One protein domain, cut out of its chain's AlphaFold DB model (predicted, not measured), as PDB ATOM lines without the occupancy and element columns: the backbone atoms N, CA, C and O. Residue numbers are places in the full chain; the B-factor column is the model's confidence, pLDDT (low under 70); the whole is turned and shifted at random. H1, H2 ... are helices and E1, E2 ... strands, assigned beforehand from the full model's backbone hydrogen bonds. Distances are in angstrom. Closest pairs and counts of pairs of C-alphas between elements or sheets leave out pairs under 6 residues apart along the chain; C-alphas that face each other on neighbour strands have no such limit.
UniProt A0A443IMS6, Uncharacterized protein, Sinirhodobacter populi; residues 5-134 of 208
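What this domain is: This is residues 5 to 134 of the 208 residues of an uncharacterized protein of Sinirhodobacter populi (UniProt A0A443IMS6). A strongly twisted sheet of four parallel strands, in the order E2, E1, E3, E4, is the core of three layers: H1 and H2 pack on one face and H3 covers the other, while short H4 only grazes the sheet. The 130 printed residues run E1, H1, H2, E2, H3, E3, H4, E4, of mixed class. The whole is compact, with a radius of gyration of the C-alphas of 14.0 A, and spans 42 by 33 by 30 A.

How they stand to each other: Start at E1, residues 5 to 11; its parallel neighbour E2, residues 53 to 63, has O 60 2.8 A from N 9. E1's other parallel neighbour is E3, residues 91 to 96, with N 6 and O 91 2.8 A apart. Beside E3 find parallel edge strand E4, residues 118 to 122, with N 96 and O 121 2.8 A apart. H2, residues 34 to 49, is on the sheet; its closest C-alpha pair with E1 is Ile 36 and Tyr 9, 6.3 A. On the same face H1, residues 26 to 32, makes a helical hairpin with H2; their closest C-alphas, of Ala 30 and Arg 37, are 4.1 A apart. H3, residues 72 to 87, is on the opposite face at a height of 9.1 A over the sheet. H4, residues 109 to 112, only grazes the sheet. Right-handed crossovers join parallel strands through helices in the strand-helix-strand units E1, H1 H2, E2 and E3, H4, E4, and in the split unit E2, H3, E3, with E1 between. In H1, H2 and H3 every O i to N i+4 pair is within hydrogen-bond range; H4 is too short for one.

Where its parts are: Find C-alpha 5 at (242.820, 203.576, 178.749), where E1 begins; E4 ends at C-alpha 122, (248.874, 207.220, 163.466). E2 spans 24.7 A and bends by 62 degrees at residue 56; H3 spans 22.5 A, H2 22.2 A.

The domain as a whole: The printed part has no cut; its farthest C-alphas, Trp 16 and Arg 89, are 42.0 A apart. The links E1 to H1 and E3 to H4 are long. Residues 100 to 101 have pLDDT under 70.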
ATOM      1  N   TYR A   5     243.125 202.911 180.004       98.31
ATOM      2  CA  TYR A   5     242.820 203.576 178.749       98.31
ATOM      3  C   TYR A   5     241.329 203.865 178.618       98.31
ATOM      4  O   TYR A   5     240.486 203.052 178.994       98.31
ATOM      5  N   PHE A   6     241.048 205.005 178.007       98.06
ATOM      6  CA  PHE A   6     239.798 205.363 177.363       98.06
ATOM      7  C   PHE A   6     240.001 205.364 175.849       98.06
ATOM      8  O   PHE A   6     241.128 205.526 175.376       98.06
ATOM      9  N   ALA A   7     238.929 205.221 175.075       97.38
ATOM     10  CA  ALA A   7     239.006 205.286 173.619       97.38
ATOM     11  C   ALA A   7     237.873 206.120 173.029       97.38
ATOM     12  O   ALA A   7     236.741 206.074 173.511       97.38
ATOM     13  N   PHE A   8     238.177 206.858 171.962       96.19
ATOM     14  CA  PHE A   8     237.193 207.654 171.235       96.19
ATOM     15  C   PHE A   8     237.194 207.296 169.749       96.19
ATOM     16  O   PHE A   8     238.209 207.428 169.063       96.19
ATOM     17  N   TYR A   9     236.038 206.879 169.241       96.00
ATOM     18  CA  TYR A   9     235.843 206.457 167.860       96.00
ATOM     19  C   TYR A   9     234.840 207.347 167.157       96.00
ATOM     20  O   TYR A   9     233.814 207.735 167.722       96.00
ATOM     21  N   TRP A  10     235.090 207.612 165.881       94.50
ATOM     22  CA  TRP A  10     234.192 208.452 165.107       94.50
ATOM     23  C   TRP A  10     234.071 208.017 163.654       94.50
ATOM     24  O   TRP A  10     234.955 207.388 163.071       94.50
ATOM     25  N   THR A  11     232.948 208.357 163.038       93.88
ATOM     26  CA  THR A  11     232.759 208.225 161.593       93.88
ATOM     27  C   THR A  11     231.832 209.327 161.091       93.88
ATOM     28  O   THR A  11     231.255 210.059 161.889       93.88
ATOM     29  N   LEU A  12     231.707 209.471 159.774       91.88
ATOM     30  CA  LEU A  12     230.807 210.451 159.161       91.88
ATOM     31  C   LEU A  12     229.519 209.768 158.695       91.88
ATOM     32  O   LEU A  12     229.584 208.623 158.239       91.88
ATOM     33  N   PRO A  13     228.366 210.454 158.744       91.25
ATOM     34  CA  PRO A  13     227.156 209.957 158.120       91.25
ATOM     35  C   PRO A  13     227.332 209.900 156.602       91.25
ATOM     36  O   PRO A  13     228.037 210.711 156.000       91.25
ATOM     37  N   VAL A  14     226.597 208.992 155.971       90.06
ATOM     38  CA  VAL A  14     226.431 208.948 154.521       90.06
ATOM     39  C   VAL A  14     224.929 208.906 154.225       90.06
ATOM     40  O   VAL A  14     224.360 207.842 153.967       90.06
ATOM     41  N   PRO A  15     224.237 210.063 154.296       86.81
ATOM     42  CA  PRO A  15     222.775 210.092 154.255       86.81
ATOM     43  C   PRO A  15     222.184 209.524 152.966       86.81
ATOM     44  O   PRO A  15     221.141 208.879 153.005       86.81
ATOM     45  N   TRP A  16     222.872 209.711 151.837       84.50
ATOM     46  CA  TRP A  16     222.403 209.268 150.524       84.50
ATOM     47  C   TRP A  16     222.417 207.740 150.341       84.50
ATOM     48  O   TRP A  16     221.725 207.248 149.455       84.50
ATOM     49  N   VAL A  17     223.102 206.986 151.215       87.81
ATOM     50  CA  VAL A  17     222.956 205.518 151.336       87.81
ATOM     51  C   VAL A  17     222.159 205.089 152.576       87.81
ATOM     52  O   VAL A  17     222.109 203.908 152.896       87.81
ATOM     53  N   GLY A  18     221.554 206.033 153.303       85.94
ATOM     54  CA  GLY A  18     220.770 205.758 154.510       85.94
ATOM     55  C   GLY A  18     221.579 205.593 155.802       85.94
ATOM     56  O   GLY A  18     220.996 205.296 156.840       85.94
ATOM     57  N   PHE A  19     222.896 205.823 155.788       91.12
ATOM     58  CA  PHE A  19     223.719 205.779 157.000       91.12
ATOM     59  C   PHE A  19     223.645 207.122 157.742       91.12
ATOM     60  O   PHE A  19     224.416 208.044 157.474       91.12
ATOM     61  N   THR A  20     222.667 207.264 158.639       90.88
ATOM     62  CA  THR A  20     222.380 208.528 159.353       90.88
ATOM     63  C   THR A  20     222.402 208.419 160.872       90.88
ATOM     64  O   THR A  20     222.225 209.423 161.555       90.88
ATOM     65  N   SER A  21     222.578 207.218 161.404       93.44
ATOM     66  CA  SER A  21     222.633 206.951 162.836       93.44
ATOM     67  C   SER A  21     223.668 205.872 163.120       93.44
ATOM     68  O   SER A  21     224.057 205.109 162.234       93.44
ATOM     69  N   LEU A  22     224.124 205.837 164.366       95.50
ATOM     70  CA  LEU A  22     225.116 204.894 164.845       95.50
ATOM     71  C   LEU A  22     224.685 204.402 166.234       95.50
ATOM     72  O   LEU A  22     224.271 205.236 167.044       95.50
ATOM     73  N   PRO A  23     224.743 203.090 166.515       96.69
ATOM     74  CA  PRO A  23     224.542 202.573 167.863       96.69
ATOM     75  C   PRO A  23     225.499 203.228 168.866       96.69
ATOM     76  O   PRO A  23     226.635 203.548 168.524       96.69
ATOM     77  N   ALA A  24     225.033 203.421 170.102       94.38
ATOM     78  CA  ALA A  24     225.872 203.941 171.185       94.38
ATOM     79  C   ALA A  24     226.855 202.885 171.719       94.38
ATOM     80  O   ALA A  24     227.923 203.236 172.209       94.38
ATOM     81  N   ASP A  25     226.489 201.605 171.614       96.69
ATOM     82  CA  ASP A  25     227.377 200.487 171.910       96.69
ATOM     83  C   ASP A  25     228.434 200.337 170.807       96.69
ATOM     84  O   ASP A  25     228.116 200.333 169.614       96.69
ATOM     85  N   VAL A  26     229.696 200.222 171.213       97.88
ATOM     86  CA  VAL A  26     230.850 200.206 170.306       97.88
ATOM     87  C   VAL A  26     230.878 198.953 169.441       97.88
ATOM     88  O   VAL A  26     231.211 199.038 168.256       97.88
ATOM     89  N   ASP A  27     230.524 197.798 170.001       97.69
ATOM     90  CA  ASP A  27     230.547 196.543 169.260       97.69
ATOM     91  C   ASP A  27     229.402 196.506 168.236       97.69
ATOM     92  O   ASP A  27     229.641 196.217 167.063       97.69
ATOM     93  N   ALA A  28     228.198 196.953 168.602       97.75
ATOM     94  CA  ALA A  28     227.094 197.146 167.661       97.75
ATOM     95  C   ALA A  28     227.413 198.196 166.578       97.75
ATOM     96  O   ALA A  28     227.064 198.022 165.407       97.75
ATOM     97  N   ALA A  29     228.105 199.283 166.933       97.88
ATOM     98  CA  ALA A  29     228.560 200.287 165.974       97.88
ATOM     99  C   ALA A  29     229.597 199.725 164.985       97.88
ATOM    100  O   ALA A  29     229.573 200.070 163.800       97.88
ATOM    101  N   ALA A  30     230.476 198.832 165.442       96.94
ATOM    102  CA  ALA A  30     231.441 198.128 164.603       96.94
ATOM    103  C   ALA A  30     230.788 197.105 163.655       96.94
ATOM    104  O   ALA A  30     231.342 196.822 162.590       96.94
ATOM    105  N   GLU A  31     229.604 196.579 163.972       96.31
ATOM    106  CA  GLU A  31     228.850 195.726 163.043       96.31
ATOM    107  C   GLU A  31     228.316 196.514 161.842       96.31
ATOM    108  O   GLU A  31     228.410 196.053 160.703       96.31
ATOM    109  N   VAL A  32     227.836 197.740 162.068       95.75
ATOM    110  CA  VAL A  32     227.242 198.575 161.009       95.75
ATOM    111  C   VAL A  32     228.234 199.519 160.324       95.75
ATOM    112  O   VAL A  32     227.939 200.045 159.252       95.75
ATOM    113  N   SER A  33     229.416 199.752 160.910       95.31
ATOM    114  CA  SER A  33     230.427 200.661 160.363       95.31
ATOM    115  C   SER A  33     231.821 200.046 160.337       95.31
ATOM    116  O   SER A  33     232.496 199.898 161.357       95.31
ATOM    117  N   ARG A  34     232.313 199.803 159.117       93.69
ATOM    118  CA  ARG A  34     233.685 199.342 158.856       93.69
ATOM    119  C   ARG A  34     234.754 200.285 159.431       93.69
ATOM    120  O   ARG A  34     235.778 199.822 159.917       93.69
ATOM    121  N   THR A  35     234.512 201.599 159.420       93.75
ATOM    122  CA  THR A  35     235.429 202.599 159.998       93.75
ATOM    123  C   THR A  35     235.504 202.506 161.521       93.75
ATOM    124  O   THR A  35     236.587 202.661 162.083       93.75
ATOM    125  N   ILE A  36     234.379 202.253 162.199       96.19
ATOM    126  CA  ILE A  36     234.363 202.059 163.657       96.19
ATOM    127  C   ILE A  36     235.038 200.742 164.025       96.19
ATOM    128  O   ILE A  36     235.890 200.735 164.906       96.19
ATOM    129  N   ARG A  37     234.736 199.660 163.296       95.75
ATOM    130  CA  ARG A  37     235.396 198.360 163.472       95.75
ATOM    131  C   ARG A  37     236.913 198.478 163.412       95.75
ATOM    132  O   ARG A  37     237.587 198.047 164.337       95.75
ATOM    133  N   TYR A  38     237.424 199.137 162.374       94.56
ATOM    134  CA  TYR A  38     238.857 199.365 162.210       94.56
ATOM    135  C   TYR A  38     239.471 200.109 163.408       94.56
ATOM    136  O   TYR A  38     240.485 199.674 163.950       94.56
ATOM    137  N   GLN A  39     238.855 201.217 163.843       95.12
ATOM    138  CA  GLN A  39     239.352 201.987 164.990       95.12
ATOM    139  C   GLN A  39     239.368 201.154 166.264       95.12
ATOM    140  O   GLN A  39     240.400 201.085 166.924       95.12
ATOM    141  N   ARG A  40     238.248 200.496 166.572       96.75
ATOM    142  CA  ARG A  40     238.094 199.640 167.746       96.75
ATOM    143  C   ARG A  40     239.156 198.548 167.770       96.75
ATOM    144  O   ARG A  40     239.862 198.398 168.762       96.75
ATOM    145  N   ASP A  41     239.299 197.806 166.677       95.75
ATOM    146  CA  ASP A  41     240.216 196.671 166.606       95.75
ATOM    147  C   ASP A  41     241.676 197.131 166.714       95.75
ATOM    148  O   ASP A  41     242.467 196.527 167.447       95.75
ATOM    149  N   ARG A  42     242.036 198.243 166.058       94.81
ATOM    150  CA  ARG A  42     243.387 198.809 166.139       94.81
ATOM    151  C   ARG A  42     243.702 199.364 167.523       94.81
ATOM    152  O   ARG A  42     244.789 199.095 168.027       94.81
ATOM    153  N   VAL A  43     242.775 200.096 168.141       96.56
ATOM    154  CA  VAL A  43     242.944 200.670 169.483       96.56
ATOM    155  C   VAL A  43     243.015 199.573 170.538       96.56
ATOM    156  O   VAL A  43     243.965 199.547 171.315       96.56
ATOM    157  N   ARG A  44     242.089 198.606 170.531       97.12
ATOM    158  CA  ARG A  44     242.132 197.461 171.458       97.12
ATOM    159  C   ARG A  44     243.434 196.669 171.310       97.12
ATOM    160  O   ARG A  44     244.027 196.277 172.316       97.12
ATOM    161  N   ARG A  45     243.915 196.464 170.075       95.38
ATOM    162  CA  ARG A  45     245.224 195.848 169.821       95.38
ATOM    163  C   ARG A  45     246.364 196.688 170.391       95.38
ATOM    164  O   ARG A  45     247.171 196.139 171.126       95.38
ATOM    165  N   HIS A  46     246.403 197.986 170.098       95.69
ATOM    166  CA  HIS A  46     247.427 198.907 170.602       95.69
ATOM    167  C   HIS A  46     247.501 198.889 172.128       95.69
ATOM    168  O   HIS A  46     248.563 198.631 172.685       95.69
ATOM    169  N   VAL A  47     246.360 199.050 172.808       97.19
ATOM    170  CA  VAL A  47     246.278 199.021 174.275       97.19
ATOM    171  C   VAL A  47     246.800 197.698 174.837       97.19
ATOM    172  O   VAL A  47     247.520 197.690 175.834       97.19
ATOM    173  N   ARG A  48     246.473 196.566 174.202       96.69
ATOM    174  CA  ARG A  48     247.006 195.259 174.605       96.69
ATOM    175  C   ARG A  48     248.520 195.178 174.406       96.69
ATOM    176  O   ARG A  48     249.204 194.675 175.295       96.69
ATOM    177  N   ASP A  49     249.025 195.659 173.275       96.25
ATOM    178  CA  ASP A  49     250.442 195.584 172.907       96.25
ATOM    179  C   ASP A  49     251.314 196.435 173.857       96.25
ATOM    180  O   ASP A  49     252.420 196.026 174.204       96.25
ATOM    181  N   VAL A  50     250.786 197.551 174.383       95.81
ATOM    182  CA  VAL A  50     251.442 198.373 175.424       95.81
ATOM    183  C   VAL A  50     251.156 197.906 176.864       95.81
ATOM    184  O   VAL A  50     251.579 198.544 177.828       95.81
ATOM    185  N   GLY A  51     250.433 196.796 177.045       96.69
ATOM    186  CA  GLY A  51     250.113 196.234 178.363       96.69
ATOM    187  C   GLY A  51     249.090 197.036 179.180       96.69
ATOM    188  O   GLY A  51     249.030 196.887 180.405       96.69
ATOM    189  N   GLY A  52     248.294 197.883 178.527       96.81
ATOM    190  CA  GLY A  52     247.227 198.674 179.131       96.81
ATOM    191  C   GLY A  52     245.947 197.882 179.416       96.81
ATOM    192  O   GLY A  52     245.864 196.664 179.250       96.81
ATOM    193  N   THR A  53     244.927 198.579 179.906       97.62
ATOM    194  CA  THR A  53     243.579 198.042 180.141       97.62
ATOM    195  C   THR A  53     242.544 199.020 179.605       97.62
ATOM    196  O   THR A  53     242.514 200.169 180.030       97.62
ATOM    197  N   LEU A  54     241.695 198.541 178.698       97.69
ATOM    198  CA  LEU A  54     240.556 199.263 178.138       97.69
ATOM    199  C   LEU A  54     239.308 198.430 178.420       97.69
ATOM    200  O   LEU A  54     239.234 197.277 177.992       97.69
ATOM    201  N   LEU A  55     238.372 198.979 179.192       96.50
ATOM    202  CA  LEU A  55     237.114 198.310 179.515       96.50
ATOM    203  C   LEU A  55     236.018 198.778 178.547       96.50
ATOM    204  O   LEU A  55     236.068 199.927 178.113       96.50
ATOM    205  N   PRO A  56     235.000 197.952 178.245       94.12
ATOM    206  CA  PRO A  56     233.940 198.331 177.306       94.12
ATOM    207  C   PRO A  56     233.248 199.663 177.642       94.12
ATOM    208  O   PRO A  56     232.945 200.446 176.749       94.12
ATOM    209  N   GLN A  57     233.049 199.967 178.929       94.75
ATOM    210  CA  GLN A  57     232.444 201.227 179.385       94.75
ATOM    211  C   GLN A  57     233.349 202.467 179.250       94.75
ATOM    212  O   GLN A  57     232.892 203.592 179.460       94.75
ATOM    213  N   ASP A  58     234.632 202.266 178.951       96.56
ATOM    214  CA  ASP A  58     235.628 203.322 178.758       96.56
ATOM    215  C   ASP A  58     235.824 203.650 177.258       96.56
ATOM    216  O   ASP A  58     236.646 204.494 176.893       96.56
ATOM    217  N   GLU A  59     235.044 203.012 176.380       97.69
ATOM    218  CA  GLU A  59     235.020 203.273 174.943       97.69
ATOM    219  C   GLU A  59     233.817 204.151 174.564       97.69
ATOM    220  O   GLU A  59     232.680 203.911 174.970       97.69
ATOM    221  N   VAL A  60     234.057 205.177 173.749       96.56
ATOM    222  CA  VAL A  60     233.033 206.115 173.274       96.56
ATOM    223  C   VAL A  60     233.010 206.111 171.754       96.56
ATOM    224  O   VAL A  60     234.048 206.230 171.109       96.56
ATOM    225  N   VAL A  61     231.816 206.026 171.167       96.94
ATOM    226  CA  VAL A  61     231.616 206.133 169.719       96.94
ATOM    227  C   VAL A  61     230.674 207.283 169.372       96.94
ATOM    228  O   VAL A  61     229.658 207.494 170.045       96.94
ATOM    229  N   ARG A  62     231.002 208.037 168.317       95.19
ATOM    230  CA  ARG A  62     230.182 209.147 167.815       95.19
ATOM    231  C   ARG A  62     230.072 209.195 166.295       95.19
ATOM    232  O   ARG A  62     230.991 208.862 165.552       95.19
ATOM    233  N   LEU A  63     228.916 209.665 165.835       94.06
ATOM    234  CA  LEU A  63     228.689 210.033 164.444       94.06
ATOM    235  C   LEU A  63     228.934 211.539 164.296       94.06
ATOM    236  O   LEU A  63     228.160 212.343 164.811       94.06
ATOM    237  N   GLU A  64     230.003 211.923 163.606       92.31
ATOM    238  CA  GLU A  64     230.367 213.325 163.397       92.31
ATOM    239  C   GLU A  64     229.536 213.919 162.250       92.31
ATOM    240  O   GLU A  64     229.692 213.557 161.085       92.31
ATOM    241  N   LEU A  65     228.627 214.838 162.579       86.75
ATOM    242  CA  LEU A  65     227.665 215.419 161.635       86.75
ATOM    243  C   LEU A  65     228.225 216.603 160.827       86.75
ATOM    244  O   LEU A  65     227.583 217.069 159.883       86.75
ATOM    245  N   ARG A  66     229.396 217.123 161.202       82.81
ATOM    246  CA  ARG A  66     230.056 218.304 160.633       82.81
ATOM    247  C   ARG A  66     231.487 217.950 160.198       82.81
ATOM    248  O   ARG A  66     232.439 218.337 160.876       82.81
ATOM    249  N   PRO A  67     231.661 217.281 159.044       72.50
ATOM    250  CA  PRO A  67     232.956 216.762 158.593       72.50
ATOM    251  C   PRO A  67     234.082 217.797 158.539       72.50
ATOM    252  O   PRO A  67     235.199 217.497 158.943       72.50
ATOM    253  N   ASP A  68     233.792 219.018 158.087       70.94
ATOM    254  CA  ASP A  68     234.835 220.018 157.825       70.94
ATOM    255  C   ASP A  68     235.393 220.672 159.097       70.94
ATOM    256  O   ASP A  68     236.524 221.148 159.114       70.94
ATOM    257  N   ARG A  69     234.588 220.738 160.165       72.56
ATOM    258  CA  ARG A  69     234.898 221.536 161.368       72.56
ATOM    259  C   ARG A  69     234.809 220.772 162.685       72.56
ATOM    260  O   ARG A  69     235.328 221.251 163.688       72.56
ATOM    261  N   GLY A  70     234.194 219.594 162.683       80.44
ATOM    262  CA  GLY A  70     233.761 218.918 163.898       80.44
ATOM    263  C   GLY A  70     232.504 219.554 164.501       80.44
ATOM    264  O   GLY A  70     232.201 220.739 164.313       80.44
ATOM    265  N   SER A  71     231.741 218.746 165.215       84.19
ATOM    266  CA  SER A  71     230.557 219.151 165.960       84.19
ATOM    267  C   SER A  71     230.929 219.574 167.379       84.19
ATOM    268  O   SER A  71     231.935 219.128 167.931       84.19
ATOM    269  N   ALA A  72     230.148 220.501 167.944       86.75
ATOM    270  CA  ALA A  72     230.394 220.979 169.306       86.75
ATOM    271  C   ALA A  72     230.114 219.854 170.309       86.75
ATOM    272  O   ALA A  72     230.833 219.703 171.286       86.75
ATOM    273  N   GLU A  73     229.129 219.027 169.982       87.25
ATOM    274  CA  GLU A  73     228.710 217.836 170.701       87.25
ATOM    275  C   GLU A  73     229.857 216.817 170.798       87.25
ATOM    276  O   GLU A  73     230.234 216.416 171.894       87.25
ATOM    277  N   VAL A  74     230.506 216.480 169.673       88.88
ATOM    278  CA  VAL A  74     231.686 215.594 169.677       88.88
ATOM    279  C   VAL A  74     232.850 216.205 170.457       88.88
ATOM    280  O   VAL A  74     233.552 215.487 171.168       88.88
ATOM    281  N   ALA A  75     233.069 217.517 170.340       88.25
ATOM    282  CA  ALA A  75     234.117 218.198 171.096       88.25
ATOM    283  C   ALA A  75     233.854 218.156 172.612       88.25
ATOM    284  O   ALA A  75     234.781 217.927 173.385       88.25
ATOM    285  N   GLU A  76     232.603 218.342 173.036       90.69
ATOM    286  CA  GLU A  76     232.188 218.283 174.438       90.69
ATOM    287  C   GLU A  76     232.296 216.865 175.007       90.69
ATOM    288  O   GLU A  76     232.866 216.681 176.084       90.69
ATOM    289  N   ASP A  77     231.834 215.856 174.263       91.38
ATOM    290  CA  ASP A  77     231.987 214.448 174.635       91.38
ATOM    291  C   ASP A  77     233.462 214.079 174.828       91.38
ATOM    292  O   ASP A  77     233.841 213.450 175.819       91.38
ATOM    293  N   PHE A  78     234.311 214.506 173.891       92.81
ATOM    294  CA  PHE A  78     235.741 214.249 173.954       92.81
ATOM    295  C   PHE A  78     236.411 214.990 175.121       92.81
ATOM    296  O   PHE A  78     237.208 214.399 175.847       92.81
ATOM    297  N   ALA A  79     236.043 216.248 175.379       91.94
ATOM    298  CA  ALA A  79     236.518 216.990 176.548       91.94
ATOM    299  C   ALA A  79     236.064 216.347 177.873       91.94
ATOM    300  O   ALA A  79     236.812 216.322 178.851       91.94
ATOM    301  N   GLY A  80     234.851 215.790 177.919       92.12
ATOM    302  CA  GLY A  80     234.375 214.979 179.038       92.12
ATOM    303  C   GLY A  80     235.236 213.737 179.265       92.12
ATOM    304  O   GLY A  80     235.600 213.448 180.405       92.12
ATOM    305  N   LEU A  81     235.608 213.042 178.188       93.88
ATOM    306  CA  LEU A  81     236.495 211.881 178.243       93.88
ATOM    307  C   LEU A  81     237.905 212.250 178.723       93.88
ATOM    308  O   LEU A  81     238.462 211.537 179.553       93.88
ATOM    309  N   LEU A  82     238.451 213.380 178.260       93.94
ATOM    310  CA  LEU A  82     239.752 213.890 178.705       93.94
ATOM    311  C   LEU A  82     239.776 214.178 180.205       93.94
ATOM    312  O   LEU A  82     240.667 213.688 180.888       93.94
ATOM    313  N   ARG A  83     238.772 214.892 180.730       94.56
ATOM    314  CA  ARG A  83     238.684 215.177 182.174       94.56
ATOM    315  C   ARG A  83     238.656 213.896 183.007       94.56
ATOM    316  O   ARG A  83     239.387 213.778 183.981       94.56
ATOM    317  N   ARG A  84     237.873 212.897 182.581       94.75
ATOM    318  CA  ARG A  84     237.853 211.579 183.237       94.75
ATOM    319  C   ARG A  84     239.219 210.897 183.190       94.75
ATOM    320  O   ARG A  84     239.634 210.293 184.172       94.75
ATOM    321  N   ALA A  85     239.916 210.985 182.059       95.19
ATOM    322  CA  ALA A  85     241.248 210.414 181.928       95.19
ATOM    323  C   ALA A  85     242.261 211.097 182.856       95.19
ATOM    324  O   ALA A  85     243.049 210.408 183.496       95.19
ATOM    325  N   GLU A  86     242.204 212.419 182.989       95.06
ATOM    326  CA  GLU A  86     243.040 213.178 183.922       95.06
ATOM    327  C   GLU A  86     242.769 212.781 185.379       95.06
ATOM    328  O   GLU A  86     243.706 212.425 186.101       95.06
ATOM    329  N   ASP A  87     241.497 212.763 185.786       95.56
ATOM    330  CA  ASP A  87     241.069 212.403 187.145       95.56
ATOM    331  C   ASP A  87     241.521 210.985 187.530       95.56
ATOM    332  O   ASP A  87     241.969 210.731 188.652       95.56
ATOM    333  N   GLU A  88     241.444 210.050 186.581       95.38
ATOM    334  CA  GLU A  88     241.789 208.643 186.784       95.38
ATOM    335  C   GLU A  88     243.259 208.313 186.468       95.38
ATOM    336  O   GLU A  88     243.666 207.153 186.582       95.38
ATOM    337  N   ARG A  89     244.074 209.311 186.086       94.94
ATOM    338  CA  ARG A  89     245.462 209.132 185.612       94.94
ATOM    339  C   ARG A  89     245.571 208.071 184.505       94.94
ATOM    340  O   ARG A  89     246.465 207.221 184.514       94.94
ATOM    341  N   ALA A  90     244.625 208.111 183.578       96.69
ATOM    342  CA  ALA A  90     244.498 207.235 182.427       96.69
ATOM    343  C   ALA A  90     244.958 207.931 181.134       96.69
ATOM    344  O   ALA A  90     245.148 209.146 181.081       96.69
ATOM    345  N   MET A  91     245.097 207.138 180.075       97.31
ATOM    346  CA  MET A  91     245.357 207.606 178.714       97.31
ATOM    347  C   MET A  91     244.071 207.591 177.882       97.31
ATOM    348  O   MET A  91     243.162 206.807 178.143       97.31
ATOM    349  N   VAL A  92     244.003 208.411 176.839       97.25
ATOM    350  CA  VAL A  92     242.948 208.401 175.823       97.25
ATOM    351  C   VAL A  92     243.567 207.991 174.496       97.25
ATOM    352  O   VAL A  92     244.347 208.743 173.916       97.25
ATOM    353  N   ALA A  93     243.225 206.802 174.009       96.75
ATOM    354  CA  ALA A  93     243.642 206.332 172.696       96.75
ATOM    355  C   ALA A  93     242.790 206.983 171.600       96.75
ATOM    356  O   ALA A  93     241.555 206.913 171.624       96.75
ATOM    357  N   ILE A  94     243.457 207.600 170.624       93.12
ATOM    358  CA  ILE A  94     242.810 208.325 169.526       93.12
ATOM    359  C   ILE A  94     243.406 207.860 168.211       93.12
ATOM    360  O   ILE A  94     244.618 207.920 168.011       93.12
ATOM    361  N   MET A  95     242.543 207.444 167.285       91.94
ATOM    362  CA  MET A  95     242.972 207.160 165.923       91.94
ATOM    363  C   MET A  95     243.132 208.455 165.129       91.94
ATOM    364  O   MET A  95     242.184 209.232 164.988       91.94
ATOM    365  N   ASP A  96     244.299 208.628 164.520       89.94
ATOM    366  CA  ASP A  96     244.558 209.706 163.585       89.94
ATOM    367  C   ASP A  96     244.540 209.223 162.128       89.94
ATOM    368  O   ASP A  96     245.556 208.841 161.544       89.94
ATOM    369  N   PHE A  97     243.367 209.336 161.502       87.38
ATOM    370  CA  PHE A  97     243.194 209.136 160.062       87.38
ATOM    371  C   PHE A  97     243.758 210.277 159.203       87.38
ATOM    372  O   PHE A  97     243.573 210.273 157.989       87.38
ATOM    373  N   ALA A  98     244.400 211.292 159.783       82.00
ATOM    374  CA  ALA A  98     245.128 212.275 158.996       82.00
ATOM    375  C   ALA A  98     246.472 211.731 158.523       82.00
ATOM    376  O   ALA A  98     246.914 212.143 157.452       82.00
ATOM    377  N   GLY A  99     247.102 210.829 159.288       75.00
ATOM    378  CA  GLY A  99     248.465 210.347 159.042       75.00
ATOM    379  C   GLY A  99     249.403 211.458 158.549       75.00
ATOM    380  O   GLY A  99     249.278 212.624 158.935       75.00
ATOM    381  N   ASP A 100     250.274 211.110 157.604       67.81
ATOM    382  CA  ASP A 100     251.243 212.055 157.024       67.81
ATOM    383  C   ASP A 100     250.666 212.913 155.890       67.81
ATOM    384  O   ASP A 100     251.211 213.952 155.525       67.81
ATOM    385  N   THR A 101     249.542 212.491 155.313       66.31
ATOM    386  CA  THR A 101     249.008 213.056 154.058       66.31
ATOM    387  C   THR A 101     247.718 213.844 154.230       66.31
ATOM    388  O   THR A 101     247.114 214.280 153.254       66.31
ATOM    389  N   ASN A 102     247.293 214.051 155.476       75.69
ATOM    390  CA  ASN A 102     246.108 214.820 155.835       75.69
ATOM    391  C   ASN A 102     244.814 214.350 155.131       75.69
ATOM    392  O   ASN A 102     243.985 215.140 154.683       75.69
ATOM    393  N   TRP A 103     244.643 213.038 155.007       77.19
ATOM    394  CA  TRP A 103     243.598 212.423 154.187       77.19
ATOM    395  C   TRP A 103     242.218 212.517 154.837       77.19
ATOM    396  O   TRP A 103     241.225 212.685 154.118       77.19
ATOM    397  N   ARG A 104     242.145 212.449 156.174       82.50
ATOM    398  CA  ARG A 104     240.909 212.655 156.937       82.50
ATOM    399  C   ARG A 104     241.177 213.132 158.375       82.50
ATOM    400  O   ARG A 104     241.303 212.328 159.294       82.50
ATOM    401  N   ARG A 105     241.219 214.453 158.585       83.69
ATOM    402  CA  ARG A 105     241.322 215.073 159.924       83.69
ATOM    403  C   ARG A 105     239.972 215.186 160.624       83.69
ATOM    404  O   ARG A 105     238.949 215.379 159.976       83.69
ATOM    405  N   HIS A 106     240.005 215.169 161.955       85.94
ATOM    406  CA  HIS A 106     238.888 215.606 162.785       85.94
ATOM    407  C   HIS A 106     239.215 216.952 163.440       85.94
ATOM    408  O   HIS A 106     240.119 217.036 164.273       85.94
ATOM    409  N   GLY A 107     238.466 218.004 163.094       79.75
ATOM    410  CA  GLY A 107     238.767 219.379 163.523       79.75
ATOM    411  C   GLY A 107     238.803 219.591 165.042       79.75
ATOM    412  O   GLY A 107     239.585 220.412 165.526       79.75
ATOM    413  N   ALA A 108     237.998 218.838 165.800       80.94
ATOM    414  CA  ALA A 108     238.022 218.876 167.264       80.94
ATOM    415  C   ALA A 108     239.192 218.076 167.868       80.94
ATOM    416  O   ALA A 108     239.918 218.605 168.702       80.94
ATOM    417  N   LEU A 109     239.424 216.835 167.418       86.19
ATOM    418  CA  LEU A 109     240.396 215.927 168.043       86.19
ATOM    419  C   LEU A 109     241.842 216.352 167.778       86.19
ATOM    420  O   LEU A 109     242.686 216.208 168.656       86.19
ATOM    421  N   VAL A 110     242.120 216.941 166.607       85.00
ATOM    422  CA  VAL A 110     243.478 217.369 166.221       85.00
ATOM    423  C   VAL A 110     244.105 218.340 167.225       85.00
ATOM    424  O   VAL A 110     245.319 218.366 167.389       85.00
ATOM    425  N   ARG A 111     243.281 219.116 167.940       86.00
ATOM    426  CA  ARG A 111     243.734 220.078 168.955       86.00
ATOM    427  C   ARG A 111     244.306 219.405 170.204       86.00
ATOM    428  O   ARG A 111     244.968 220.067 170.992       86.00
ATOM    429  N   HIS A 112     244.040 218.115 170.375       87.69
ATOM    430  CA  HIS A 112     244.397 217.340 171.558       87.69
ATOM    431  C   HIS A 112     245.420 216.243 171.266       87.69
ATOM    432  O   HIS A 112     245.752 215.477 172.161       87.69
ATOM    433  N   TYR A 113     245.932 216.154 170.037       87.81
ATOM    434  CA  TYR A 113     246.916 215.138 169.657       87.81
ATOM    435  C   TYR A 113     248.211 215.209 170.472       87.81
ATOM    436  O   TYR A 113     248.796 214.171 170.749       87.81
ATOM    437  N   GLU A 114     248.606 216.409 170.896       88.38
ATOM    438  CA  GLU A 114     249.801 216.649 171.720       88.38
ATOM    439  C   GLU A 114     249.472 216.763 173.221       88.38
ATOM    440  O   GLU A 114     250.303 217.183 174.026       88.38
ATOM    441  N   HIS A 115     248.233 216.458 173.619       90.50
ATOM    442  CA  HIS A 115     247.841 216.517 175.022       90.50
ATOM    443  C   HIS A 115     248.521 215.382 175.814       90.50
ATOM    444  O   HIS A 115     248.526 214.252 175.329       90.50
ATOM    445  N   PRO A 116     249.028 215.610 177.044       90.81
ATOM    446  CA  PRO A 116     249.797 214.602 177.788       90.81
ATOM    447  C   PRO A 116     249.063 213.280 178.049       90.81
ATOM    448  O   PRO A 116     249.690 212.230 178.139       90.81
ATOM    449  N   CYS A 117     247.736 213.330 178.170       91.88
ATOM    450  CA  CYS A 117     246.899 212.144 178.361       91.88
ATOM    451  C   CYS A 117     246.468 211.478 177.046       91.88
ATOM    452  O   CYS A 117     245.724 210.506 177.095       91.88
ATOM    453  N   CYS A 118     246.870 211.978 175.875       94.06
ATOM    454  CA  CYS A 118     246.458 211.423 174.587       94.06
ATOM    455  C   CYS A 118     247.526 210.496 174.013       94.06
ATOM    456  O   CYS A 118     248.674 210.881 173.818       94.06
ATOM    457  N   ASP A 119     247.111 209.278 173.686       94.69
ATOM    458  CA  ASP A 119     247.904 208.304 172.950       94.69
ATOM    459  C   ASP A 119     247.418 208.287 171.494       94.69
ATOM    460  O   ASP A 119     246.381 207.701 171.154       94.69
ATOM    461  N   ARG A 120     248.122 209.038 170.642       93.06
ATOM    462  CA  ARG A 120     247.787 209.191 169.224       93.06
ATOM    463  C   ARG A 120     248.304 207.996 168.432       93.06
ATOM    464  O   ARG A 120     249.507 207.813 168.274       93.06
ATOM    465  N   ILE A 121     247.382 207.258 167.826       92.00
ATOM    466  CA  ILE A 121     247.684 206.140 166.935       92.00
ATOM    467  C   ILE A 121     247.604 206.647 165.497       92.00
ATOM    468  O   ILE A 121     246.519 206.907 164.972       92.00
ATOM    469  N   THR A 122     248.762 206.826 164.871       88.44
ATOM    470  CA  THR A 122     248.874 207.220 163.466       88.44
ATOM    471  C   THR A 122     248.835 206.005 162.549       88.44
ATOM    472  O   THR A 122     249.179 204.889 162.937       88.44
ATOM    473  N   LEU A 123     248.405 206.239 161.312       84.25
ATOM    474  CA  LEU A 123     248.326 205.228 160.266       84.25
ATOM    475  C   LEU A 123     249.137 205.662 159.052       84.25
ATOM    476  O   LEU A 123     249.064 206.827 158.637       84.25
ATOM    477  N   SER A 124     249.828 204.707 158.440       81.31
ATOM    478  CA  SER A 124     250.383 204.873 157.102       81.31
ATOM    479  C   SER A 124     249.310 204.611 156.035       81.31
ATOM    480  O   SER A 124     248.285 203.971 156.287       81.31
ATOM    481  N   GLN A 125     249.519 205.127 154.821       81.62
ATOM    482  CA  GLN A 125     248.564 204.947 153.720       81.62
ATOM    483  C   GLN A 125     248.467 203.500 153.234       81.62
ATOM    484  O   GLN A 125     247.446 203.121 152.669       81.62
ATOM    485  N   ASP A 126     249.517 202.709 153.421       84.06
ATOM    486  CA  ASP A 126     249.620 201.311 153.016       84.06
ATOM    487  C   ASP A 126     249.137 200.335 154.100       84.06
ATOM    488  O   ASP A 126     249.036 199.141 153.830       84.06
ATOM    489  N   GLU A 127     248.768 200.815 155.297       85.19
ATOM    490  CA  GLU A 127     248.284 199.943 156.368       85.19
ATOM    491  C   GLU A 127     246.968 199.246 155.965       85.19
ATOM    492  O   GLU A 127     245.984 199.879 155.562       85.19
ATOM    493  N   VAL A 128     246.945 197.914 156.082       85.19
ATOM    494  CA  VAL A 128     245.777 197.071 155.788       85.19
ATOM    495  C   VAL A 128     245.351 196.334 157.050       85.19
ATOM    496  O   VAL A 128     246.136 195.646 157.702       85.19
ATOM    497  N   HIS A 129     244.075 196.466 157.392       85.38
ATOM    498  CA  HIS A 129     243.440 195.727 158.469       85.38
ATOM    499  C   HIS A 129     243.359 194.225 158.147       85.38
ATOM    500  O   HIS A 129     243.203 193.870 156.979       85.38
ATOM    501  N   PRO A 130     243.347 193.323 159.148       83.88
ATOM    502  CA  PRO A 130     243.158 191.889 158.913       83.88
ATOM    503  C   PRO A 130     241.891 191.501 158.130       83.88
ATOM    504  O   PRO A 130     241.873 190.451 157.498       83.88
ATOM    505  N   ASP A 131     240.846 192.335 158.129       81.81
ATOM    506  CA  ASP A 131     239.635 192.128 157.311       81.81
ATOM    507  C   ASP A 131     239.774 192.628 155.852       81.81
ATOM    508  O   ASP A 131     238.793 192.690 155.108       81.81
ATOM    509  N   GLY A 132     240.988 193.011 155.449       85.56
ATOM    510  CA  GLY A 132     241.336 193.482 154.111       85.56
ATOM    511  C   GLY A 132     241.051 194.963 153.856       85.56
ATOM    512  O   GLY A 132     241.220 195.426 152.728       85.56
ATOM    513  N   ILE A 133     240.602 195.736 154.854       86.56
ATOM    514  CA  ILE A 133     240.399 197.180 154.681       86.56
ATOM    515  C   ILE A 133     241.727 197.918 154.715       86.56
ATOM    516  O   ILE A 133     242.395 197.956 155.741       86.56
ATOM    517  N   ASN A 134     242.019 198.646 153.644       90.00
ATOM    518  CA  ASN A 134     242.898 199.802 153.703       90.00
ATOM    519  C   ASN A 134     242.035 201.060 153.929       90.00
ATOM    520  O   ASN A 134     241.205 201.376 153.063       90.00
TER     521      ASN A 134